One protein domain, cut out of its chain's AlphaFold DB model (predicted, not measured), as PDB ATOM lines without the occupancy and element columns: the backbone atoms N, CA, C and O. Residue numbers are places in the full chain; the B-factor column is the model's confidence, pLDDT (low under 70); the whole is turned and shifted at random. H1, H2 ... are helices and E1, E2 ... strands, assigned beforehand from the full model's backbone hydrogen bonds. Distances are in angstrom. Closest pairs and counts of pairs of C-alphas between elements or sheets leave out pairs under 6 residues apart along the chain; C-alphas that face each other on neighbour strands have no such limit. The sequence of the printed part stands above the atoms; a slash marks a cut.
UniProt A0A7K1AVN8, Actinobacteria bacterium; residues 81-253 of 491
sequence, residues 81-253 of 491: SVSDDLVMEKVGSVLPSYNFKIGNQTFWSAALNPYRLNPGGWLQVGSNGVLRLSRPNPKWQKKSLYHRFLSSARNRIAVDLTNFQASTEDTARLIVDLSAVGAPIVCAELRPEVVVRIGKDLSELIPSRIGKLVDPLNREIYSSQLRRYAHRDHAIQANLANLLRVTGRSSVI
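AT A GLANCE: This is residues 81 to 253 of the 491 residues of a protein of Actinobacteria bacterium (UniProt A0A7K1AVN8). A small antiparallel sheet, E1 E2 E3, makes one end of an elongated domain, with H8 over one of its faces, and a helical body makes the other end. H3 is the core of that body, with H4 and the long H7 packed on it and H5 side by side with H7, while residues 110 to 137, with no named element, run from the sheet to the far end and turn back. The printed part has 173 residues with three named strands followed by eight named helices; the sheet's order is E1 - E2 - E3, and the class is mostly helix. The whole is compact, with a radius of gyration of the C-alphas of 16.3 A and spans of 57 by 32 by 30 A.

IN THESE COORDINATES: E1, residues 86 to 91, begins at C-alpha 86 (195.033, 222.902, 193.988) and is 15.6 A long; E2, 97 to 102, measures 16.6 A and E3, 105 to 109, 13.2 A. H1 is 138 to 141, H2 143 to 154 (16.9 A), H3 168 to 180 (18.3 A), H4 192 to 198 (10.1 A), H5 200 to 205 and H6 211 to 214. H7, 216 to 234, is 26.3 A long and begins at C-alpha 216 (203.990, 189.573, 222.825). H8, 236 to 246, is 15.4 A long and ends at C-alpha 246 (196.828, 225.165, 204.527).

HOW THE PARTS SIT: The strands form a meander, each the antiparallel neighbour of the one before, with hairpins E1 and E2 (N 89 and O 99, 2.8 A) and E2 and E3 (N 100 and O 107, 2.8 A). H8 is on the sheet at a height of 9.5 A, along the strands, at 12 degrees to E2 on the local plane. H3 is on the opposite face, at a height of 7.4 A, and its closest C-alphas to E2 are Arg 173 and Ser 97, 6.7 A; helices on both faces give three layers. H4 only grazes the sheet with residues 196 to 198, and touches H3 at a steep tilt of 40 degrees (C-alphas of Val 194 and Ala 172, 5.4 A). H7 is the hub, touching four helices. It touches residues 176 to 180 of H3 at a steep tilt of 59 degrees, opposite ways (C-alphas of Arg 227 and Ala 180, 4.5 A). With its residues 222 to 230 it touches H5 at a shallow tilt of 17 degrees (C-alphas of Tyr 229 and Leu 202, 6.0 A). H7 touches H6 only at the corner (C-alphas of Arg 219 and Leu 213, 4.4 A), and H8 only at the corner, only just, with 3 pairs of C-alphas within 8 A (Arg 232 and Ala 238, 6.5 A). H2 and H3 only just touch, with 3 pairs (C-alphas of Leu 150 and Leu 178, 6.3 A), and H1 touches H2 only at the corner, only just, with 3 pairs (C-alphas of Trp 140 and Tyr 146, 4.6 A). Helix packing is mostly crossed, one of four tilted pairs being shallow. Every O i to N i+4 pair is within hydrogen-bond range in H2, H3, H5, H7 and H8, and 2 of 3 in H4; H1 and H6 are too short for such a pair.

THE WHOLE: The C-alphas of Ser 83 and Ser 127, the two farthest apart, are 57.3 A apart. The printed part has no cut. The links E3 to H1, H2 to H3 and H3 to H4 are long. Mean pLDDT of the printed part is 86.1; residues 81 to 86, 126 to 128 and 247 to 253 are under 70.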
ATOM      1  N   SER A  81     187.066 225.674 194.602       37.66
ATOM      2  CA  SER A  81     186.580 226.742 193.731       37.66
ATOM      3  C   SER A  81     187.522 226.862 192.537       37.66
ATOM      4  O   SER A  81     188.716 226.599 192.644       37.66
ATOM      5  N   VAL A  82     186.992 227.315 191.400       41.88
ATOM      6  CA  VAL A  82     187.713 227.555 190.130       41.88
ATOM      7  C   VAL A  82     188.905 228.537 190.283       41.88
ATOM      8  O   VAL A  82     189.637 228.780 189.334       41.88
ATOM      9  N   SER A  83     189.109 229.097 191.479       47.88
ATOM     10  CA  SER A  83     190.153 230.056 191.847       47.88
ATOM     11  C   SER A  83     191.375 229.465 192.559       47.88
ATOM     12  O   SER A  83     192.296 230.223 192.839       47.88
ATOM     13  N   ASP A  84     191.377 228.178 192.920       53.00
ATOM     14  CA  ASP A  84     192.449 227.610 193.744       53.00
ATOM     15  C   ASP A  84     193.402 226.763 192.892       53.00
ATOM     16  O   ASP A  84     192.976 225.789 192.271       53.00
ATOM     17  N   ASP A  85     194.700 227.077 192.932       64.12
ATOM     18  CA  ASP A  85     195.810 226.324 192.316       64.12
ATOM     19  C   ASP A  85     196.034 224.922 192.948       64.12
ATOM     20  O   ASP A  85     197.170 224.465 193.089       64.12
ATOM     21  N   LEU A  86     194.971 224.235 193.390       67.12
ATOM     22  CA  LEU A  86     195.033 222.902 193.988       67.12
ATOM     23  C   LEU A  86     195.087 221.825 192.895       67.12
ATOM     24  O   LEU A  86     194.068 221.474 192.298       67.12
ATOM     25  N   VAL A  87     196.261 221.229 192.683       70.19
ATOM     26  CA  VAL A  87     196.443 220.100 191.757       70.19
ATOM     27  C   VAL A  87     196.653 218.811 192.544       70.19
ATOM     28  O   VAL A  87     197.603 218.691 193.313       70.19
ATOM     29  N   MET A  88     195.784 217.822 192.326       74.38
ATOM     30  CA  MET A  88     195.960 216.470 192.859       74.38
ATOM     31  C   MET A  88     196.612 215.573 191.804       74.38
ATOM     32  O   MET A  88     196.048 215.331 190.739       74.38
ATOM     33  N   GLU A  89     197.775 215.024 192.127       75.81
ATOM     34  CA  GLU A  89     198.517 214.097 191.281       75.81
ATOM     35  C   GLU A  89     198.561 212.717 191.935       75.81
ATOM     36  O   GLU A  89     198.990 212.566 193.079       75.81
ATOM     37  N   LYS A  90     198.121 211.687 191.208       79.50
ATOM     38  CA  LYS A  90     198.256 210.302 191.659       79.50
ATOM     39  C   LYS A  90     199.707 209.860 191.499       79.50
ATOM     40  O   LYS A  90     200.249 209.916 190.400       79.50
ATOM     41  N   VAL A  91     200.288 209.339 192.571       83.75
ATOM     42  CA  VAL A  91     201.671 208.861 192.613       83.75
ATOM     43  C   VAL A  91     201.758 207.444 193.196       83.75
ATOM     44  O   VAL A  91     200.773 206.907 193.715       83.75
ATOM     45  N   GLY A  92     202.933 206.819 193.089       84.50
ATOM     46  CA  GLY A  92     203.146 205.405 193.416       84.50
ATOM     47  C   GLY A  92     202.857 204.479 192.229       84.50
ATOM     48  O   GLY A  92     201.921 204.685 191.455       84.50
ATOM     49  N   SER A  93     203.696 203.456 192.064       85.50
ATOM     50  CA  SER A  93     203.659 202.554 190.905       85.50
ATOM     51  C   SER A  93     202.760 201.333 191.125       85.50
ATOM     52  O   SER A  93     202.130 200.824 190.192       85.50
ATOM     53  N   VAL A  94     202.665 200.868 192.373       86.19
ATOM     54  CA  VAL A  94     201.895 199.677 192.760       86.19
ATOM     55  C   VAL A  94     200.821 200.035 193.777       86.19
ATOM     56  O   VAL A  94     199.691 199.554 193.667       86.19
ATOM     57  N   LEU A  95     201.162 200.885 194.744       84.56
ATOM     58  CA  LEU A  95     200.294 201.315 195.825       84.56
ATOM     59  C   LEU A  95     199.947 202.795 195.617       84.56
ATOM     60  O   LEU A  95     200.786 203.664 195.852       84.56
ATOM     61  N   PRO A  96     198.723 203.111 195.160       78.62
ATOM     62  CA  PRO A  96     198.365 204.485 194.850       78.62
ATOM     63  C   PRO A  96     198.335 205.353 196.114       78.62
ATOM     64  O   PRO A  96     197.760 204.968 197.138       78.62
ATOM     65  N   SER A  97     198.931 206.536 195.990       83.44
ATOM     66  CA  SER A  97     198.878 207.662 196.927       83.44
ATOM     67  C   SER A  97     198.762 208.970 196.130       83.44
ATOM     68  O   SER A  97     198.658 208.931 194.898       83.44
ATOM     69  N   TYR A  98     198.718 210.119 196.801       82.56
ATOM     70  CA  TYR A  98     198.405 211.395 196.156       82.56
ATOM     71  C   TYR A  98     199.339 212.507 196.622       82.56
ATOM     72  O   TYR A  98     199.610 212.627 197.811       82.56
ATOM     73  N   ASN A  99     199.784 213.338 195.686       82.19
ATOM     74  CA  ASN A  99     200.404 214.625 195.969       82.19
ATOM     75  C   ASN A  99     199.377 215.729 195.715       82.19
ATOM     76  O   ASN A  99     198.827 215.824 194.622       82.19
ATOM     77  N   PHE A 100     199.143 216.571 196.712       77.75
ATOM     78  CA  PHE A 100     198.344 217.784 196.609       77.75
ATOM     79  C   PHE A 100     199.283 218.977 196.499       77.75
ATOM     80  O   PHE A 100     200.040 219.263 197.425       77.75
ATOM     81  N   LYS A 101     199.255 219.657 195.359       78.00
ATOM     82  CA  LYS A 101     200.045 220.859 195.096       78.00
ATOM     83  C   LYS A 101     199.161 222.075 195.321       78.00
ATOM     84  O   LYS A 101     198.080 222.113 194.751       78.00
ATOM     85  N   ILE A 102     199.595 223.015 196.157       74.44
ATOM     86  CA  ILE A 102     198.908 224.285 196.437       74.44
ATOM     87  C   ILE A 102     199.949 225.391 196.270       74.44
ATOM     88  O   ILE A 102     200.849 225.532 197.105       74.44
ATOM     89  N   GLY A 103     199.878 226.133 195.163       77.56
ATOM     90  CA  GLY A 103     200.953 227.047 194.770       77.56
ATOM     91  C   GLY A 103     202.295 226.305 194.674       77.56
ATOM     92  O   GLY A 103     202.414 225.318 193.952       77.56
ATOM     93  N   ASN A 104     203.294 226.733 195.455       81.06
ATOM     94  CA  ASN A 104     204.625 226.103 195.499       81.06
ATOM     95  C   ASN A 104     204.757 224.969 196.533       81.06
ATOM     96  O   ASN A 104     205.826 224.371 196.657       81.06
ATOM     97  N   GLN A 105     203.711 224.680 197.310       81.75
ATOM     98  CA  GLN A 105     203.744 223.644 198.342       81.75
ATOM     99  C   GLN A 105     203.220 222.318 197.791       81.75
ATOM    100  O   GLN A 105     202.263 222.295 197.022       81.75
ATOM    101  N   THR A 106     203.832 221.204 198.199       84.12
ATOM    102  CA  THR A 106     203.366 219.849 197.870       84.12
ATOM    103  C   THR A 106     203.155 219.051 199.150       84.12
ATOM    104  O   THR A 106     204.068 218.936 199.965       84.12
ATOM    105  N   PHE A 107     201.972 218.461 199.294       83.56
ATOM    106  CA  PHE A 107     201.585 217.615 200.420       83.56
ATOM    107  C   PHE A 107     201.328 216.199 199.932       83.56
ATOM    108  O   PHE A 107     200.480 215.981 199.068       83.56
ATOM    109  N   TRP A 108     202.042 215.228 200.489       89.69
ATOM    110  CA  TRP A 108     201.768 213.823 200.215       89.69
ATOM    111  C   TRP A 108     200.637 213.313 201.109       89.69
ATOM    112  O   TRP A 108     200.529 213.688 202.274       89.69
ATOM    113  N   SER A 109     199.812 212.428 200.567       84.69
ATOM    114  CA  SER A 109     198.735 211.770 201.284       84.69
ATOM    115  C   SER A 109     198.638 210.307 200.893       84.69
ATOM    116  O   SER A 109     198.473 209.957 199.718       84.69
ATOM    117  N   ALA A 110     198.639 209.440 201.902       84.94
ATOM    118  CA  ALA A 110     198.304 208.038 201.714       84.94
ATOM    119  C   ALA A 110     196.823 207.848 201.326       84.94
ATOM    120  O   ALA A 110     196.486 206.852 200.695       84.94
ATOM    121  N   ALA A 111     195.939 208.788 201.687       73.31
ATOM    122  CA  ALA A 111     194.485 208.657 201.584       73.31
ATOM    123  C   ALA A 111     193.959 207.362 202.242       73.31
ATOM    124  O   ALA A 111     193.195 206.592 201.648       73.31
ATOM    125  N   LEU A 112     194.387 207.104 203.485       82.94
ATOM    126  CA  LEU A 112     193.949 205.951 204.268       82.94
ATOM    127  C   LEU A 112     192.437 206.043 204.526       82.94
ATOM    128  O   LEU A 112     191.956 207.008 205.117       82.94
ATOM    129  N   ASN A 113     191.680 205.027 204.109       80.56
ATOM    130  CA  ASN A 113     190.263 204.927 204.452       80.56
ATOM    131  C   ASN A 113     190.113 204.152 205.775       80.56
ATOM    132  O   ASN A 113     190.290 202.927 205.758       80.56
ATOM    133  N   PRO A 114     189.759 204.823 206.888       75.56
ATOM    134  CA  PRO A 114     189.720 204.192 208.204       75.56
ATOM    135  C   PRO A 114     188.693 203.055 208.298       75.56
ATOM    136  O   PRO A 114     188.946 202.064 208.971       75.56
ATOM    137  N   TYR A 115     187.589 203.122 207.545       73.69
ATOM    138  CA  TYR A 115     186.576 202.061 207.515       73.69
ATOM    139  C   TYR A 115     187.063 200.784 206.820       73.69
ATOM    140  O   TYR A 115     186.637 199.682 207.160       73.69
ATOM    141  N   ARG A 116     187.941 200.910 205.814       73.00
ATOM    142  CA  ARG A 116     188.484 199.752 205.076       73.00
ATOM    143  C   ARG A 116     189.695 199.137 205.764       73.00
ATOM    144  O   ARG A 116     189.936 197.943 205.610       73.00
ATOM    145  N   LEU A 117     190.457 199.960 206.474       77.06
ATOM    146  CA  LEU A 117     191.652 199.567 207.211       77.06
ATOM    147  C   LEU A 117     191.414 199.765 208.709       77.06
ATOM    148  O   LEU A 117     192.230 200.357 209.410       77.06
ATOM    149  N   ASN A 118     190.262 199.272 209.171       73.56
ATOM    150  CA  ASN A 118     189.898 199.269 210.578       73.56
ATOM    151  C   ASN A 118     190.906 198.394 211.353       73.56
ATOM    152  O   ASN A 118     191.219 197.282 210.897       73.56
ATOM    153  N   PRO A 119     191.426 198.880 212.492       80.12
ATOM    154  CA  PRO A 119     192.132 198.061 213.464       80.12
ATOM    155  C   PRO A 119     191.422 196.726 213.715       80.12
ATOM    156  O   PRO A 119     190.277 196.670 214.151       80.12
ATOM    157  N   GLY A 120     192.086 195.617 213.392       70.50
ATOM    158  CA  GLY A 120     191.483 194.292 213.547       70.50
ATOM    159  C   GLY A 120     191.810 193.611 214.874       70.50
ATOM    160  O   GLY A 120     191.733 192.379 214.928       70.50
ATOM    161  N   GLY A 121     192.300 194.351 215.869       71.69
ATOM    162  CA  GLY A 121     192.777 193.809 217.132       71.69
ATOM    163  C   GLY A 121     194.193 193.259 217.083       71.69
ATOM    164  O   GLY A 121     194.842 193.120 216.040       71.69
ATOM    165  N   TRP A 122     194.669 192.904 218.265       72.81
ATOM    166  CA  TRP A 122     195.883 192.134 218.429       72.81
ATOM    167  C   TRP A 122     195.692 190.672 218.015       72.81
ATOM    168  O   TRP A 122     194.641 190.079 218.256       72.81
ATOM    169  N   LEU A 123     196.734 190.075 217.436       74.00
ATOM    170  CA  LEU A 123     196.824 188.632 217.228       74.00
ATOM    171  C   LEU A 123     198.108 188.136 217.880       74.00
ATOM    172  O   LEU A 123     199.203 188.553 217.493       74.00
ATOM    173  N   GLN A 124     197.964 187.235 218.854       74.38
ATOM    174  CA  GLN A 124     199.103 186.528 219.417       74.38
ATOM    175  C   GLN A 124     199.733 185.686 218.308       74.38
ATOM    176  O   GLN A 124     199.108 184.791 217.738       74.38
ATOM    177  N   VAL A 125     200.979 185.998 217.982       76.94
ATOM    178  CA  VAL A 125     201.753 185.253 216.993       76.94
ATOM    179  C   VAL A 125     202.578 184.206 217.716       76.94
ATOM    180  O   VAL A 125     203.371 184.548 218.586       76.94
ATOM    181  N   GLY A 126     202.376 182.935 217.360       65.50
ATOM    182  CA  GLY A 126     203.258 181.836 217.761       65.50
ATOM    183  C   GLY A 126     204.588 181.874 216.995       65.50
ATOM    184  O   GLY A 126     205.157 182.934 216.761       65.50
ATOM    185  N   SER A 127     205.060 180.728 216.501       55.44
ATOM    186  CA  SER A 127     206.316 180.575 215.734       55.44
ATOM    187  C   SER A 127     206.347 181.251 214.347       55.44
ATOM    188  O   SER A 127     207.237 180.981 213.536       55.44
ATOM    189  N   ASN A 128     205.382 182.115 214.023       64.81
ATOM    190  CA  ASN A 128     205.330 182.798 212.736       64.81
ATOM    191  C   ASN A 128     206.419 183.874 212.668       64.81
ATOM    192  O   ASN A 128     206.279 184.958 213.229       64.81
ATOM    193  N   GLY A 129     207.492 183.574 211.938       84.62
ATOM    194  CA  GLY A 129     208.656 184.448 211.809       84.62
ATOM    195  C   GLY A 129     208.400 185.788 211.106       84.62
ATOM    196  O   GLY A 129     207.290 186.120 210.683       84.62
ATOM    197  N   VAL A 130     209.482 186.549 210.965       92.75
ATOM    198  CA  VAL A 130     209.525 187.838 210.263       92.75
ATOM    199  C   VAL A 130     209.214 187.658 208.778       92.75
ATOM    200  O   VAL A 130     209.828 186.831 208.103       92.75
ATOM    201  N   LEU A 131     208.293 188.465 208.248       95.19
ATOM    202  CA  LEU A 131     208.033 188.532 206.813       95.19
ATOM    203  C   LEU A 131     208.971 189.551 206.171       95.19
ATOM    204  O   LEU A 131     208.766 190.752 206.307       95.19
ATOM    205  N   ARG A 132     209.988 189.075 205.452       96.38
ATOM    206  CA  ARG A 132     210.930 189.943 204.734       96.38
ATOM    207  C   ARG A 132     210.385 190.295 203.356       96.38
ATOM    208  O   ARG A 132     210.026 189.398 202.591       96.38
ATOM    209  N   LEU A 133     210.348 191.582 203.033       96.81
ATOM    210  CA  LEU A 133     209.931 192.071 201.721       96.81
ATOM    211  C   LEU A 133     211.110 192.739 201.019       96.81
ATOM    212  O   LEU A 133     211.739 193.638 201.563       96.81
ATOM    213  N   SER A 134     211.381 192.319 199.785       94.94
ATOM    214  CA  SER A 134     212.448 192.897 198.957       94.94
ATOM    215  C   SER A 134     211.940 193.839 197.867       94.94
ATOM    216  O   SER A 134     212.699 194.665 197.381       94.94
ATOM    217  N   ARG A 135     210.669 193.728 197.460       95.19
ATOM    218  CA  ARG A 135     210.048 194.566 196.420       95.19
ATOM    219  C   ARG A 135     208.518 194.534 196.504       95.19
ATOM    220  O   ARG A 135     207.976 193.561 197.044       95.19
ATOM    221  N   PRO A 136     207.802 195.525 195.941       93.19
ATOM    222  CA  PRO A 136     206.349 195.486 195.830       93.19
ATOM    223  C   PRO A 136     205.888 194.286 194.995       93.19
ATOM    224  O   PRO A 136     206.500 193.951 193.979       93.19
ATOM    225  N   ASN A 137     204.783 193.648 195.383       94.56
ATOM    226  CA  ASN A 137     204.153 192.633 194.543       94.56
ATOM    227  C   ASN A 137     203.246 193.329 193.510       94.56
ATOM    228  O   ASN A 137     202.256 193.935 193.921       94.56
ATOM    229  N   PRO A 138     203.485 193.201 192.190       92.31
ATOM    230  CA  PRO A 138     202.660 193.867 191.175       92.31
ATOM    231  C   PRO A 138     201.168 193.519 191.275       92.31
ATOM    232  O   PRO A 138     200.302 194.326 190.947       92.31
ATOM    233  N   LYS A 139     200.840 192.331 191.806       93.62
ATOM    234  CA  LYS A 139     199.452 191.901 192.012       93.62
ATOM    235  C   LYS A 139     198.709 192.721 193.075       93.62
ATOM    236  O   LYS A 139     197.485 192.618 193.148       93.62
ATOM    237  N   TRP A 140     199.400 193.520 193.891       92.31
ATOM    238  CA  TRP A 140     198.777 194.406 194.882       92.31
ATOM    239  C   TRP A 140     197.968 195.550 194.265       92.31
ATOM    240  O   TRP A 140     197.094 196.086 194.941       92.31
ATOM    241  N   GLN A 141     198.125 195.828 192.966       84.50
ATOM    242  CA  GLN A 141     197.189 196.691 192.231       84.50
ATOM    243  C   GLN A 141     195.736 196.186 192.341       84.50
ATOM    244  O   GLN A 141     194.784 196.969 192.332       84.50
ATOM    245  N   LYS A 142     195.542 194.869 192.520       86.12
ATOM    246  CA  LYS A 142     194.248 194.291 192.887       86.12
ATOM    247  C   LYS A 142     194.036 194.409 194.400       86.12
ATOM    248  O   LYS A 142     194.580 193.618 195.174       86.12
ATOM    249  N   LYS A 143     193.148 195.323 194.807       82.69
ATOM    250  CA  LYS A 143     192.817 195.625 196.218       82.69
ATOM    251  C   LYS A 143     192.584 194.380 197.085       82.69
ATOM    252  O   LYS A 143     193.110 194.294 198.187       82.69
ATOM    253  N   SER A 144     191.862 193.372 196.588       85.75
ATOM    254  CA  SER A 144     191.592 192.148 197.361       85.75
ATOM    255  C   SER A 144     192.828 191.279 197.618       85.75
ATOM    256  O   SER A 144     192.883 190.564 198.616       85.75
ATOM    257  N   LEU A 145     193.837 191.318 196.742       91.69
ATOM    258  CA  LEU A 145     195.120 190.656 196.992       91.69
ATOM    259  C   LEU A 145     195.956 191.440 197.998       91.69
ATOM    260  O   LEU A 145     196.565 190.835 198.875       91.69
ATOM    261  N   TYR A 146     195.937 192.768 197.904       90.75
ATOM    262  CA  TYR A 146     196.643 193.627 198.844       90.75
ATOM    263  C   TYR A 146     196.068 193.538 200.264       90.75
ATOM    264  O   TYR A 146     196.811 193.291 201.207       90.75
ATOM    265  N   HIS A 147     194.744 193.591 200.429       89.00
ATOM    266  CA  HIS A 147     194.112 193.420 201.743       89.00
ATOM    267  C   HIS A 147     194.370 192.034 202.350       89.00
ATOM    268  O   HIS A 147     194.572 191.920 203.557       89.00
ATOM    269  N   ARG A 148     194.425 190.970 201.532       91.75
ATOM    270  CA  ARG A 148     194.843 189.641 202.015       91.75
ATOM    271  C   ARG A 148     196.288 189.638 202.507       91.75
ATOM    272  O   ARG A 148     196.572 189.011 203.521       91.75
ATOM    273  N   PHE A 149     197.179 190.344 201.814       94.62
ATOM    274  CA  PHE A 149     198.550 190.534 202.273       94.62
ATOM    275  C   PHE A 149     198.594 191.290 203.610       94.62
ATOM    276  O   PHE A 149     199.193 190.772 204.546       94.62
ATOM    277  N   LEU A 150     197.911 192.434 203.735       92.75
ATOM    278  CA  LEU A 150     197.862 193.210 204.983       92.75
ATOM    279  C   LEU A 150     197.318 192.376 206.151       92.75
ATOM    280  O   LEU A 150     197.910 192.346 207.226       92.75
ATOM    281  N   SER A 151     196.241 191.620 205.922       89.00
ATOM    282  CA  SER A 151     195.692 190.690 206.913       89.00
ATOM    283  C   SER A 151     196.711 189.616 207.318       89.00
ATOM    284  O   SER A 151     196.927 189.371 208.503       89.00
ATOM    285  N   SER A 152     197.426 189.030 206.352       90.69
ATOM    286  CA  SER A 152     198.481 188.052 206.641       90.69
ATOM    287  C   SER A 152     199.702 188.659 207.337       90.69
ATOM    288  O   SER A 152     200.367 187.939 208.082       90.69
ATOM    289  N   ALA A 153     200.027 189.929 207.096       92.62
ATOM    290  CA  ALA A 153     201.160 190.616 207.711       92.62
ATOM    291  C   ALA A 153     200.974 190.787 209.225       92.62
ATOM    292  O   ALA A 153     201.928 190.639 209.984       92.62
ATOM    293  N   ARG A 154     199.734 190.990 209.684       89.88
ATOM    294  CA  ARG A 154     199.392 191.058 211.118       89.88
ATOM    295  C   ARG A 154     199.696 189.761 211.873       89.88
ATOM    296  O   ARG A 154     199.985 189.804 213.067       89.88
ATOM    297  N   ASN A 155     199.705 188.629 211.164       89.00
ATOM    298  CA  ASN A 155     200.035 187.295 211.683       89.00
ATOM    299  C   ASN A 155     201.546 186.996 211.699       89.00
ATOM    300  O   ASN A 155     201.939 185.827 211.709       89.00
ATOM    301  N   ARG A 156     202.406 188.018 211.658       92.69
ATOM    302  CA  ARG A 156     203.877 187.905 211.675       92.69
ATOM    303  C   ARG A 156     204.442 188.700 212.835       92.69
ATOM    304  O   ARG A 156     203.893 189.753 213.129       92.69
ATOM    305  N   ILE A 157     205.558 188.278 213.438       93.19
ATOM    306  CA  ILE A 157     206.200 189.085 214.496       93.19
ATOM    307  C   ILE A 157     206.456 190.517 213.999       93.19
ATOM    308  O   ILE A 157     206.058 191.474 214.656       93.19
ATOM    309  N   ALA A 158     207.014 190.652 212.796       95.25
ATOM    310  CA  ALA A 158     207.129 191.920 212.090       95.25
ATOM    311  C   ALA A 158     207.205 191.708 210.571       95.25
ATOM    312  O   ALA A 158     207.494 190.602 210.093       95.25
ATOM    313  N   VAL A 159     206.983 192.785 209.824       97.31
ATOM    314  CA  VAL A 159     207.345 192.924 208.415       97.31
ATOM    315  C   VAL A 159     208.674 193.669 208.333       97.31
ATOM    316  O   VAL A 159     208.791 194.785 208.827       97.31
ATOM    317  N   ASP A 160     209.675 193.050 207.720       97.81
ATOM    318  CA  ASP A 160     211.007 193.629 207.558       97.81
ATOM    319  C   ASP A 160     211.152 194.261 206.176       97.81
ATOM    320  O   ASP A 160     211.065 193.574 205.150       97.81
ATOM    321  N   LEU A 161     211.361 195.577 206.186       98.25
ATOM    322  CA  LEU A 161     211.514 196.427 205.011       98.25
ATOM    323  C   LEU A 161     212.967 196.874 204.783       98.25
ATOM    324  O   LEU A 161     213.207 197.710 203.920       98.25
ATOM    325  N   THR A 162     213.942 196.327 205.514       97.31
ATOM    326  CA  THR A 162     215.359 196.743 205.445       97.31
ATOM    327  C   THR A 162     215.927 196.713 204.024       97.31
ATOM    328  O   THR A 162     216.658 197.610 203.629       97.31
ATOM    329  N   ASN A 163     215.560 195.701 203.233       96.31
ATOM    330  CA  ASN A 163     216.020 195.539 201.850       96.31
ATOM    331  C   ASN A 163     214.903 195.804 200.826       96.31
ATOM    332  O   ASN A 163     214.938 195.263 199.718       96.31
ATOM    333  N   PHE A 164     213.874 196.572 201.197       97.44
ATOM    334  CA  PHE A 164     212.715 196.810 200.344       97.44
ATOM    335  C   PHE A 164     213.022 197.850 199.259       97.44
ATOM    336  O   PHE A 164     213.141 199.043 199.524       97.44
ATOM    337  N   GLN A 165     213.123 197.390 198.014       95.94
ATOM    338  CA  GLN A 165     213.417 198.214 196.846       95.94
ATOM    339  C   GLN A 165     212.114 198.647 196.162       95.94
ATOM    340  O   GLN A 165     211.471 197.860 195.461       95.94
ATOM    341  N   ALA A 166     211.714 199.902 196.378       95.88
ATOM    342  CA  ALA A 166     210.523 200.511 195.785       95.88
ATOM    343  C   ALA A 166     210.668 202.035 195.637       95.88
ATOM    344  O   ALA A 166     211.578 202.655 196.202       95.88
ATOM    345  N   SER A 167     209.723 202.659 194.926       95.88
ATOM    346  CA  SER A 167     209.592 204.121 194.927       95.88
ATOM    347  C   SER A 167     209.376 204.650 196.353       95.88
ATOM    348  O   SER A 167     208.953 203.914 197.257       95.88
ATOM    349  N   THR A 168     209.693 205.922 196.575       96.25
ATOM    350  CA  THR A 168     209.493 206.574 197.876       96.25
ATOM    351  C   THR A 168     208.018 206.560 198.271       96.25
ATOM    352  O   THR A 168     207.682 206.264 199.416       96.25
ATOM    353  N   GLU A 169     207.132 206.783 197.303       95.06
ATOM    354  CA  GLU A 169     205.681 206.786 197.461       95.06
ATOM    355  C   GLU A 169     205.141 205.402 197.816       95.06
ATOM    356  O   GLU A 169     204.373 205.279 198.767       95.06
ATOM    357  N   ASP A 170     205.569 204.349 197.108       95.75
ATOM    358  CA  ASP A 170     205.131 202.978 197.403       95.75
ATOM    359  C   ASP A 170     205.636 202.518 198.782       95.75
ATOM    360  O   ASP A 170     204.917 201.825 199.501       95.75
ATOM    361  N   THR A 171     206.853 202.920 199.174       97.69
ATOM    362  CA  THR A 171     207.421 202.598 200.495       97.69
ATOM    363  C   THR A 171     206.642 203.291 201.612       97.69
ATOM    364  O   THR A 171     206.199 202.629 202.551       97.69
ATOM    365  N   ALA A 172     206.422 204.606 201.497       97.94
ATOM    366  CA  ALA A 172     205.647 205.375 202.470       97.94
ATOM    367  C   ALA A 172     204.207 204.855 202.576       97.94
ATOM    368  O   ALA A 172     203.700 204.642 203.678       97.94
ATOM    369  N   ARG A 173     203.563 204.567 201.436       96.00
ATOM    370  CA  ARG A 173     202.207 204.014 201.393       96.00
ATOM    371  C   ARG A 173     202.114 202.654 202.086       96.00
ATOM    372  O   ARG A 173     201.194 202.449 202.874       96.00
ATOM    373  N   LEU A 174     203.070 201.755 201.834       97.44
ATOM    374  CA  LEU A 174     203.125 200.446 202.483       97.44
ATOM    375  C   LEU A 174     203.295 200.568 204.003       97.44
ATOM    376  O   LEU A 174     202.611 199.865 204.742       97.44
ATOM    377  N   ILE A 175     204.179 201.459 204.464       98.19
ATOM    378  CA  ILE A 175     204.394 201.701 205.896       98.19
ATOM    379  C   ILE A 175     203.102 202.183 206.554       98.19
ATOM    380  O   ILE A 175     202.690 201.612 207.562       98.19
ATOM    381  N   VAL A 176     202.429 203.177 205.968       97.38
ATOM    382  CA  VAL A 176     201.160 203.697 206.496       97.38
ATOM    383  C   VAL A 176     200.091 202.604 206.555       97.38
ATOM    384  O   VAL A 176     199.434 202.454 207.581       97.38
ATOM    385  N   ASP A 177     199.931 201.808 205.496       95.19
ATOM    386  CA  ASP A 177     198.902 200.764 205.451       95.19
ATOM    387  C   ASP A 177     199.177 199.616 206.436       95.19
ATOM    388  O   ASP A 177     198.254 199.152 207.104       95.19
ATOM    389  N   LEU A 178     200.433 199.166 206.557       96.31
ATOM    390  CA  LEU A 178     200.835 198.173 207.563       96.31
ATOM    391  C   LEU A 178     200.590 198.700 208.981       96.31
ATOM    392  O   LEU A 178     200.060 197.974 209.823       96.31
ATOM    393  N   SER A 179     200.908 199.972 209.216       96.69
ATOM    394  CA  SER A 179     200.708 200.632 210.506       96.69
ATOM    395  C   SER A 179     199.227 200.755 210.854       96.69
ATOM    396  O   SER A 179     198.826 200.383 211.953       96.69
ATOM    397  N   ALA A 180     198.386 201.158 209.895       94.00
ATOM    398  CA  ALA A 180     196.939 201.295 210.070       94.00
ATOM    399  C   ALA A 180     196.240 199.981 210.436       94.00
ATOM    400  O   ALA A 180     195.270 199.988 211.195       94.00
ATOM    401  N   VAL A 181     196.742 198.848 209.931       92.12
ATOM    402  CA  VAL A 181     196.235 197.516 210.296       92.12
ATOM    403  C   VAL A 181     196.942 196.913 211.518       92.12
ATOM    404  O   VAL A 181     196.609 195.802 211.936       92.12
ATOM    405  N   GLY A 182     197.918 197.619 212.096       93.31
ATOM    406  CA  GLY A 182     198.660 197.192 213.279       93.31
ATOM    407  C   GLY A 182     199.686 196.091 213.029       93.31
ATOM    408  O   GLY A 182     200.003 195.345 213.952       93.31
ATOM    409  N   ALA A 183     200.185 195.929 211.804       94.19
ATOM    410  CA  ALA A 183     201.271 195.001 211.513       94.19
ATOM    411  C   ALA A 183     202.614 195.654 211.889       94.19
ATOM    412  O   ALA A 183     202.973 196.653 211.266       94.19
ATOM    413  N   PRO A 184     203.375 195.118 212.866       94.94
ATOM    414  CA  PRO A 184     204.657 195.697 213.247       94.94
ATOM    415  C   PRO A 184     205.645 195.708 212.086       94.94
ATOM    416  O   PRO A 184     205.686 194.773 211.286       94.94
ATOM    417  N   ILE A 185     206.450 196.760 212.015       97.44
ATOM    418  CA  ILE A 185     207.394 197.019 210.927       97.44
ATOM    419  C   ILE A 185     208.783 197.116 211.543       97.44
ATOM    420  O   ILE A 185     208.925 197.699 212.610       97.44
ATOM    421  N   VAL A 186     209.792 196.567 210.873       97.69
ATOM    422  CA  VAL A 186     211.202 196.833 211.171       97.69
ATOM    423  C   VAL A 186     211.901 197.291 209.900       97.69
ATOM    424  O   VAL A 186     211.591 196.816 208.803       97.69
ATOM    425  N   CYS A 187     212.837 198.218 210.033       97.81
ATOM    426  CA  CYS A 187     213.630 198.699 208.909       97.81
ATOM    427  C   CYS A 187     214.950 199.243 209.446       97.81
ATOM    428  O   CYS A 187     214.921 200.167 210.253       97.81
ATOM    429  N   ALA A 188     216.087 198.672 209.033       96.88
ATOM    430  CA  ALA A 188     217.388 199.083 209.569       96.88
ATOM    431  C   ALA A 188     217.664 200.582 209.377       96.88
ATOM    432  O   ALA A 188     218.211 201.212 210.279       96.88
ATOM    433  N   GLU A 189     217.253 201.137 208.234       96.19
ATOM    434  CA  GLU A 189     217.382 202.554 207.916       96.19
ATOM    435  C   GLU A 189     216.227 203.006 207.012       96.19
ATOM    436  O   GLU A 189     216.019 202.472 205.919       96.19
ATOM    437  N   LEU A 190     215.465 204.003 207.469       96.81
ATOM    438  CA  LEU A 190     214.431 204.644 206.662       96.81
ATOM    439  C   LEU A 190     215.040 205.778 205.842       96.81
ATOM    440  O   LEU A 190     215.676 206.678 206.385       96.81
ATOM    441  N   ARG A 191     214.769 205.779 204.534       97.06
ATOM    442  CA  ARG A 191     215.170 206.885 203.655       97.06
ATOM    443  C   ARG A 191     214.563 208.216 204.133       97.06
ATOM    444  O   ARG A 191     213.358 208.237 204.416       97.06
ATOM    445  N   PRO A 192     215.315 209.332 204.133       97.56
ATOM    446  CA  PRO A 192     214.810 210.635 204.574       97.56
ATOM    447  C   PRO A 192     213.518 211.070 203.867       97.56
ATOM    448  O   PRO A 192     212.601 211.593 204.496       97.56
ATOM    449  N   GLU A 193     213.379 210.789 202.572       96.56
ATOM    450  CA  GLU A 193     212.198 211.169 201.792       96.56
ATOM    451  C   GLU A 193     210.947 210.360 202.174       96.56
ATOM    452  O   GLU A 193     209.820 210.813 201.948       96.56
ATOM    453  N   VAL A 194     211.131 209.163 202.745       97.56
ATOM    454  CA  VAL A 194     210.049 208.359 203.329       97.56
ATOM    455  C   VAL A 194     209.666 208.930 204.690       97.56
ATOM    456  O   VAL A 194     208.477 209.119 204.928       97.56
ATOM    457  N   VAL A 195     210.649 209.266 205.538       97.62
ATOM    458  CA  VAL A 195     210.434 209.882 206.864       97.62
ATOM    459  C   VAL A 195     209.589 211.150 206.748       97.62
ATOM    460  O   VAL A 195     208.581 211.282 207.440       97.62
ATOM    461  N   VAL A 196     209.923 212.036 205.802       95.94
ATOM    462  CA  VAL A 196     209.154 213.267 205.536       95.94
ATOM    463  C   VAL A 196     207.684 212.977 205.205       95.94
ATOM    464  O   VAL A 196     206.807 213.732 205.612       95.94
ATOM    465  N   ARG A 197     207.397 211.888 204.479       95.31
ATOM    466  CA  ARG A 197     206.029 211.529 204.069       95.31
ATOM    467  C   ARG A 197     205.228 210.875 205.185       95.31
ATOM    468  O   ARG A 197     204.055 211.192 205.335       95.31
ATOM    469  N   ILE A 198     205.826 209.942 205.926       96.50
ATOM    470  CA  ILE A 198     205.113 209.195 206.974       96.50
ATOM    471  C   ILE A 198     204.999 209.980 208.287       96.50
ATOM    472  O   ILE A 198     204.125 209.669 209.094       96.50
ATOM    473  N   GLY A 199     205.834 211.007 208.470       95.75
ATOM    474  CA  GLY A 199     205.869 211.847 209.662       95.75
ATOM    475  C   GLY A 199     206.797 211.304 210.750       95.75
ATOM    476  O   GLY A 199     207.122 210.115 210.788       95.75
ATOM    477  N   LYS A 200     207.215 212.205 211.648       95.56
ATOM    478  CA  LYS A 200     208.177 211.928 212.722       95.56
ATOM    479  C   LYS A 200     207.697 210.796 213.635       95.56
ATOM    480  O   LYS A 200     208.374 209.777 213.709       95.56
ATOM    481  N   ASP A 201     206.508 210.932 214.216       94.88
ATOM    482  CA  ASP A 201     205.973 209.995 215.214       94.88
ATOM    483  C   ASP A 201     205.904 208.552 214.695       94.88
ATOM    484  O   ASP A 201     206.310 207.615 215.379       94.88
ATOM    485  N   LEU A 202     205.461 208.357 213.446       95.94
ATOM    486  CA  LEU A 202     205.416 207.023 212.853       95.94
ATOM    487  C   LEU A 202     206.815 206.501 212.491       95.94
ATOM    488  O   LEU A 202     207.072 205.307 212.619       95.94
ATOM    489  N   SER A 203     207.718 207.377 212.041       97.38
ATOM    490  CA  SER A 203     209.089 206.994 211.690       97.38
ATOM    491  C   SER A 203     209.939 206.605 212.904       97.38
ATOM    492  O   SER A 203     210.659 205.615 212.825       97.38
ATOM    493  N   GLU A 204     209.821 207.327 214.023       96.00
ATOM    494  CA  GLU A 204     210.552 207.055 215.269       96.00
ATOM    495  C   GLU A 204     210.060 205.786 215.951       96.00
ATOM    496  O   GLU A 204     210.826 205.106 216.634       96.00
ATOM    497  N   LEU A 205     208.792 205.435 215.722       95.31
ATOM    498  CA  LEU A 205     208.255 204.178 216.195       95.31
ATOM    499  C   LEU A 205     208.955 202.999 215.499       95.31
ATOM    500  O   LEU A 205     209.255 202.032 216.173       95.31
ATOM    501  N   ILE A 206     209.306 203.070 214.210       97.12
ATOM    502  CA  ILE A 206     209.880 201.936 213.449       97.12
ATOM    503  C   ILE A 206     211.287 201.557 213.947       97.12
ATOM    504  O   ILE A 206     212.255 202.254 213.640       97.12
ATOM    505  N   PRO A 207     211.467 200.414 214.649       96.56
ATOM    506  CA  PRO A 207     212.775 200.029 215.148       96.56
ATOM    507  C   PRO A 207     213.646 199.431 214.036       96.56
ATOM    508  O   PRO A 207     213.175 198.760 213.110       96.56
ATOM    509  N   SER A 208     214.962 199.577 214.198       96.00
ATOM    510  CA  SER A 208     215.963 199.050 213.260       96.00
ATOM    511  C   SER A 208     216.069 197.523 213.241       96.00
ATOM    512  O   SER A 208     216.598 196.932 212.300       96.00
ATOM    513  N   ARG A 209     215.571 196.856 214.287       94.12
ATOM    514  CA  ARG A 209     215.609 195.400 214.456       94.12
ATOM    515  C   ARG A 209     214.423 194.916 215.277       94.12
ATOM    516  O   ARG A 209     213.816 195.681 216.018       94.12
ATOM    517  N   ILE A 210     214.153 193.614 215.203       92.25
ATOM    518  CA  ILE A 210     212.996 192.991 215.859       92.25
ATOM    519  C   ILE A 210     212.978 193.179 217.383       92.25
ATOM    520  O   ILE A 210     211.921 193.460 217.925       92.25
ATOM    521  N   GLY A 211     214.131 193.092 218.061       91.19
ATOM    522  CA  GLY A 211     214.315 193.457 219.474       91.19
ATOM    523  C   GLY A 211     213.132 193.109 220.390       91.19
ATOM    524  O   GLY A 211     212.765 191.943 220.527       91.19
ATOM    525  N   LYS A 212     212.523 194.147 220.985       89.31
ATOM    526  CA  LYS A 212     211.386 194.041 221.916       89.31
ATOM    527  C   LYS A 212     210.115 193.453 221.284       89.31
ATOM    528  O   LYS A 212     209.278 192.943 222.012       89.31
ATOM    529  N   LEU A 213     209.971 193.446 219.955       91.69
ATOM    530  CA  LEU A 213     208.789 192.904 219.267       91.69
ATOM    531  C   LEU A 213     208.669 191.373 219.369       91.69
ATOM    532  O   LEU A 213     207.651 190.812 218.972       91.69
ATOM    533  N   VAL A 214     209.703 190.679 219.854       90.75
ATOM    534  CA  VAL A 214     209.614 189.241 220.158       90.75
ATOM    535  C   VAL A 214     208.726 188.995 221.379       90.75
ATOM    536  O   VAL A 214     208.052 187.969 221.443       90.75
ATOM    537  N   ASP A 215     208.695 189.936 222.325       90.81
ATOM    538  CA  ASP A 215     207.793 189.867 223.465       90.81
ATOM    539  C   ASP A 215     206.355 190.221 223.026       90.81
ATOM    540  O   ASP A 215     206.134 191.295 222.450       90.81
ATOM    541  N   PRO A 216     205.359 189.347 223.275       90.06
ATOM    542  CA  PRO A 216     203.990 189.573 222.825       90.06
ATOM    543  C   PRO A 216     203.368 190.869 223.347       90.06
ATOM    544  O   PRO A 216     202.651 191.518 222.591       90.06
ATOM    545  N   LEU A 217     203.641 191.259 224.598       90.44
ATOM    546  CA  LEU A 217     203.090 192.478 225.193       90.44
ATOM    547  C   LEU A 217     203.675 193.725 224.522       90.44
ATOM    548  O   LEU A 217     202.928 194.581 224.058       90.44
ATOM    549  N   ASN A 218     205.002 193.802 224.403       91.69
ATOM    550  CA  ASN A 218     205.679 194.908 223.725       91.69
ATOM    551  C   ASN A 218     205.235 195.033 222.266       91.69
ATOM    552  O   ASN A 218     204.967 196.132 221.784       91.69
ATOM    553  N   ARG A 219     205.121 193.910 221.551       92.88
ATOM    554  CA  ARG A 219     204.635 193.904 220.168       92.88
ATOM    555  C   ARG A 219     203.177 194.366 220.079       92.88
ATOM    556  O   ARG A 219     202.810 194.999 219.091       92.88
ATOM    557  N   GLU A 220     202.351 194.082 221.081       92.88
ATOM    558  CA  GLU A 220     200.963 194.539 221.138       92.88
ATOM    559  C   GLU A 220     200.844 196.047 221.390       92.88
ATOM    560  O   GLU A 220     200.130 196.728 220.651       92.88
ATOM    561  N   ILE A 221     201.594 196.573 222.364       93.31
ATOM    562  CA  ILE A 221     201.700 198.016 222.638       93.31
ATOM    563  C   ILE A 221     202.138 198.746 221.365       93.31
ATOM    564  O   ILE A 221     201.471 199.667 220.897       93.31
ATOM    565  N   TYR A 222     203.200 198.245 220.737       93.75
ATOM    566  CA  TYR A 222     203.721 198.762 219.479       93.75
ATOM    567  C   TYR A 222     202.670 198.774 218.362       93.75
ATOM    568  O   TYR A 222     202.496 199.748 217.630       93.75
ATOM    569  N   SER A 223     201.938 197.668 218.237       94.12
ATOM    570  CA  SER A 223     200.866 197.501 217.266       94.12
ATOM    571  C   SER A 223     199.763 198.553 217.470       94.12
ATOM    572  O   SER A 223     199.286 199.112 216.483       94.12
ATOM    573  N   SER A 224     199.378 198.849 218.718       94.06
ATOM    574  CA  SER A 224     198.413 199.909 219.065       94.06
ATOM    575  C   SER A 224     198.927 201.306 218.692       94.06
ATOM    576  O   SER A 224     198.218 202.043 218.003       94.06
ATOM    577  N   GLN A 225     200.177 201.629 219.027       94.88
ATOM    578  CA  GLN A 225     200.793 202.923 218.707       94.88
ATOM    579  C   GLN A 225     200.885 203.170 217.190       94.88
ATOM    580  O   GLN A 225     200.546 204.254 216.713       94.88
ATOM    581  N   LEU A 226     201.249 202.147 216.404       95.62
ATOM    582  CA  LEU A 226     201.267 202.239 214.938       95.62
ATOM    583  C   LEU A 226     199.902 202.640 214.371       95.62
ATOM    584  O   LEU A 226     199.817 203.485 213.477       95.62
ATOM    585  N   ARG A 227     198.829 202.024 214.881       94.69
ATOM    586  CA  ARG A 227     197.466 202.310 214.421       94.69
ATOM    587  C   ARG A 227     197.068 203.728 214.780       94.69
ATOM    588  O   ARG A 227     196.542 204.424 213.916       94.69
ATOM    589  N   ARG A 228     197.365 204.165 216.007       95.19
ATOM    590  CA  ARG A 228     197.108 205.537 216.453       95.19
ATOM    591  C   ARG A 228     197.708 206.549 215.486       95.19
ATOM    592  O   ARG A 228     196.961 207.332 214.911       95.19
ATOM    593  N   TYR A 229     199.016 206.494 215.237       95.94
ATOM    594  CA  TYR A 229     199.676 207.478 214.373       95.94
ATOM    595  C   TYR A 229     199.228 207.381 212.911       95.94
ATOM    596  O   TYR A 229     198.965 208.401 212.275       95.94
ATOM    597  N   ALA A 230     199.029 206.169 212.383       95.69
ATOM    598  CA  ALA A 230     198.525 206.002 211.023       95.69
ATOM    599  C   ALA A 230     197.119 206.601 210.839       95.69
ATOM    600  O   ALA A 230     196.877 207.326 209.873       95.69
ATOM    601  N   HIS A 231     196.187 206.339 211.760       93.00
ATOM    602  CA  HIS A 231     194.821 206.872 211.677       93.00
ATOM    603  C   HIS A 231     194.733 208.355 212.058       93.00
ATOM    604  O   HIS A 231     193.886 209.062 211.511       93.00
ATOM    605  N   ARG A 232     195.608 208.846 212.944       93.31
ATOM    606  CA  ARG A 232     195.694 210.267 213.310       93.31
ATOM    607  C   ARG A 232     196.138 211.127 212.132       93.31
ATOM    608  O   ARG A 232     195.499 212.141 211.880       93.31
ATOM    609  N   ASP A 233     197.175 210.707 211.409       91.69
ATOM    610  CA  ASP A 233     197.846 211.585 210.441       91.69
ATOM    611  C   ASP A 233     197.478 211.289 208.991       91.69
ATOM    612  O   ASP A 233     197.438 212.199 208.162       91.69
ATOM    613  N   HIS A 234     197.182 210.027 208.668       91.06
ATOM    614  CA  HIS A 234     197.072 209.583 207.277       91.06
ATOM    615  C   HIS A 234     195.651 209.231 206.843       91.06
ATOM    616  O   HIS A 234     195.434 208.986 205.649       91.06
ATOM    617  N   ALA A 235     194.678 209.234 207.762       84.25
ATOM    618  CA  ALA A 235     193.260 209.062 207.441       84.25
ATOM    619  C   ALA A 235     192.753 210.174 206.512       84.25
ATOM    620  O   ALA A 235     193.186 211.322 206.596       84.25
ATOM    621  N   ILE A 236     191.806 209.859 205.624       77.12
ATOM    622  CA  ILE A 236     191.208 210.829 204.684       77.12
ATOM    623  C   ILE A 236     190.740 212.106 205.404       77.12
ATOM    624  O   ILE A 236     190.978 213.206 204.911       77.12
ATOM    625  N   GLN A 237     190.145 211.976 206.589       77.06
ATOM    626  CA  GLN A 237     189.693 213.101 207.408       77.06
ATOM    627  C   GLN A 237     190.857 213.987 207.876       77.06
ATOM    628  O   GLN A 237     190.767 215.207 207.785       77.06
ATOM    629  N   ALA A 238     191.956 213.381 208.333       79.31
ATOM    630  CA  ALA A 238     193.152 214.100 208.768       79.31
ATOM    631  C   ALA A 238     193.823 214.833 207.601       79.31
ATOM    632  O   ALA A 238     194.140 216.018 207.700       79.31
ATOM    633  N   ASN A 239     193.948 214.156 206.456       77.56
ATOM    634  CA  ASN A 239     194.465 214.757 205.228       77.56
ATOM    635  C   ASN A 239     193.634 215.972 204.810       77.56
ATOM    636  O   ASN A 239     194.187 217.017 204.478       77.56
ATOM    637  N   LEU A 240     192.307 215.856 204.854       74.31
ATOM    638  CA  LEU A 240     191.433 216.957 204.487       74.31
ATOM    639  C   LEU A 240     191.504 218.117 205.487       74.31
ATOM    640  O   LEU A 240     191.551 219.267 205.062       74.31
ATOM    641  N   ALA A 241     191.553 217.836 206.790       76.25
ATOM    642  CA  ALA A 241     191.753 218.868 207.805       76.25
ATOM    643  C   ALA A 241     193.071 219.632 207.571       76.25
ATOM    644  O   ALA A 241     193.091 220.863 207.604       76.25
ATOM    645  N   ASN A 242     194.151 218.916 207.238       76.94
ATOM    646  CA  ASN A 242     195.435 219.517 206.881       76.94
ATOM    647  C   ASN A 242     195.335 220.394 205.621       76.94
ATOM    648  O   ASN A 242     195.822 221.523 205.636       76.94
ATOM    649  N   LEU A 243     194.677 219.915 204.560       73.50
ATOM    650  CA  LEU A 243     194.476 220.686 203.327       73.50
ATOM    651  C   LEU A 243     193.664 221.962 203.580       73.50
ATOM    652  O   LEU A 243     194.072 223.040 203.150       73.50
ATOM    653  N   LEU A 244     192.554 221.871 204.319       73.56
ATOM    654  CA  LEU A 244     191.735 223.035 204.658       73.56
ATOM    655  C   LEU A 244     192.544 224.074 205.435       73.56
ATOM    656  O   LEU A 244     192.559 225.239 205.034       73.56
ATOM    657  N   ARG A 245     193.298 223.635 206.453       76.00
ATOM    658  CA  ARG A 245     194.178 224.503 207.244       76.00
ATOM    659  C   ARG A 245     195.188 225.246 206.371       76.00
ATOM    660  O   ARG A 245     195.343 226.452 206.524       76.00
ATOM    661  N   VAL A 246     195.848 224.551 205.443       72.38
ATOM    662  CA  VAL A 246     196.828 225.165 204.527       72.38
ATOM    663  C   VAL A 246     196.170 226.186 203.597       72.38
ATOM    664  O   VAL A 246     196.751 227.232 203.330       72.38
ATOM    665  N   THR A 247     194.941 225.929 203.148       69.00
ATOM    666  CA  THR A 247     194.179 226.881 202.319       69.00
ATOM    667  C   THR A 247     193.540 228.029 203.112       69.00
ATOM    668  O   THR A 247     192.752 228.787 202.554       69.00
ATOM    669  N   GLY A 248     193.830 228.159 204.415       68.12
ATOM    670  CA  GLY A 248     193.239 229.188 205.277       68.12
ATOM    671  C   GLY A 248     191.736 229.008 205.518       68.12
ATOM    672  O   GLY A 248     191.058 229.946 205.935       68.12
ATOM    673  N   ARG A 249     191.193 227.815 205.249       66.19
ATOM    674  CA  ARG A 249     189.784 227.482 205.466       66.19
ATOM    675  C   ARG A 249     189.612 226.811 206.821       66.19
ATOM    676  O   ARG A 249     190.366 225.910 207.181       66.19
ATOM    677  N   SER A 250     188.582 227.223 207.557       56.38
ATOM    678  CA  SER A 250     188.206 226.552 208.802       56.38
ATOM    679  C   SER A 250     187.699 225.135 208.510       56.38
ATOM    680  O   SER A 250     186.948 224.923 207.556       56.38
ATOM    681  N   SER A 251     188.115 224.162 209.323       54.06
ATOM    682  CA  SER A 251     187.690 222.767 209.205       54.06
ATOM    683  C   SER A 251     186.788 222.368 210.372       54.06
ATOM    684  O   SER A 251     187.239 222.366 211.511       54.06
ATOM    685  N   VAL A 252     185.567 221.915 210.078       55.69
ATOM    686  CA  VAL A 252     184.637 221.277 211.045       55.69
ATOM    687  C   VAL A 252     184.873 219.751 211.110       55.69
ATOM    688  O   VAL A 252     183.985 218.967 211.407       55.69
ATOM    689  N   ILE A 253     186.061 219.279 210.718       63.47
ATOM    690  CA  ILE A 253     186.313 217.842 210.487       63.47
ATOM    691  C   ILE A 253     186.837 217.148 211.749       63.47
ATOM    692  O   ILE A 253     186.639 215.945 211.933       63.47
TER     693      ILE A 253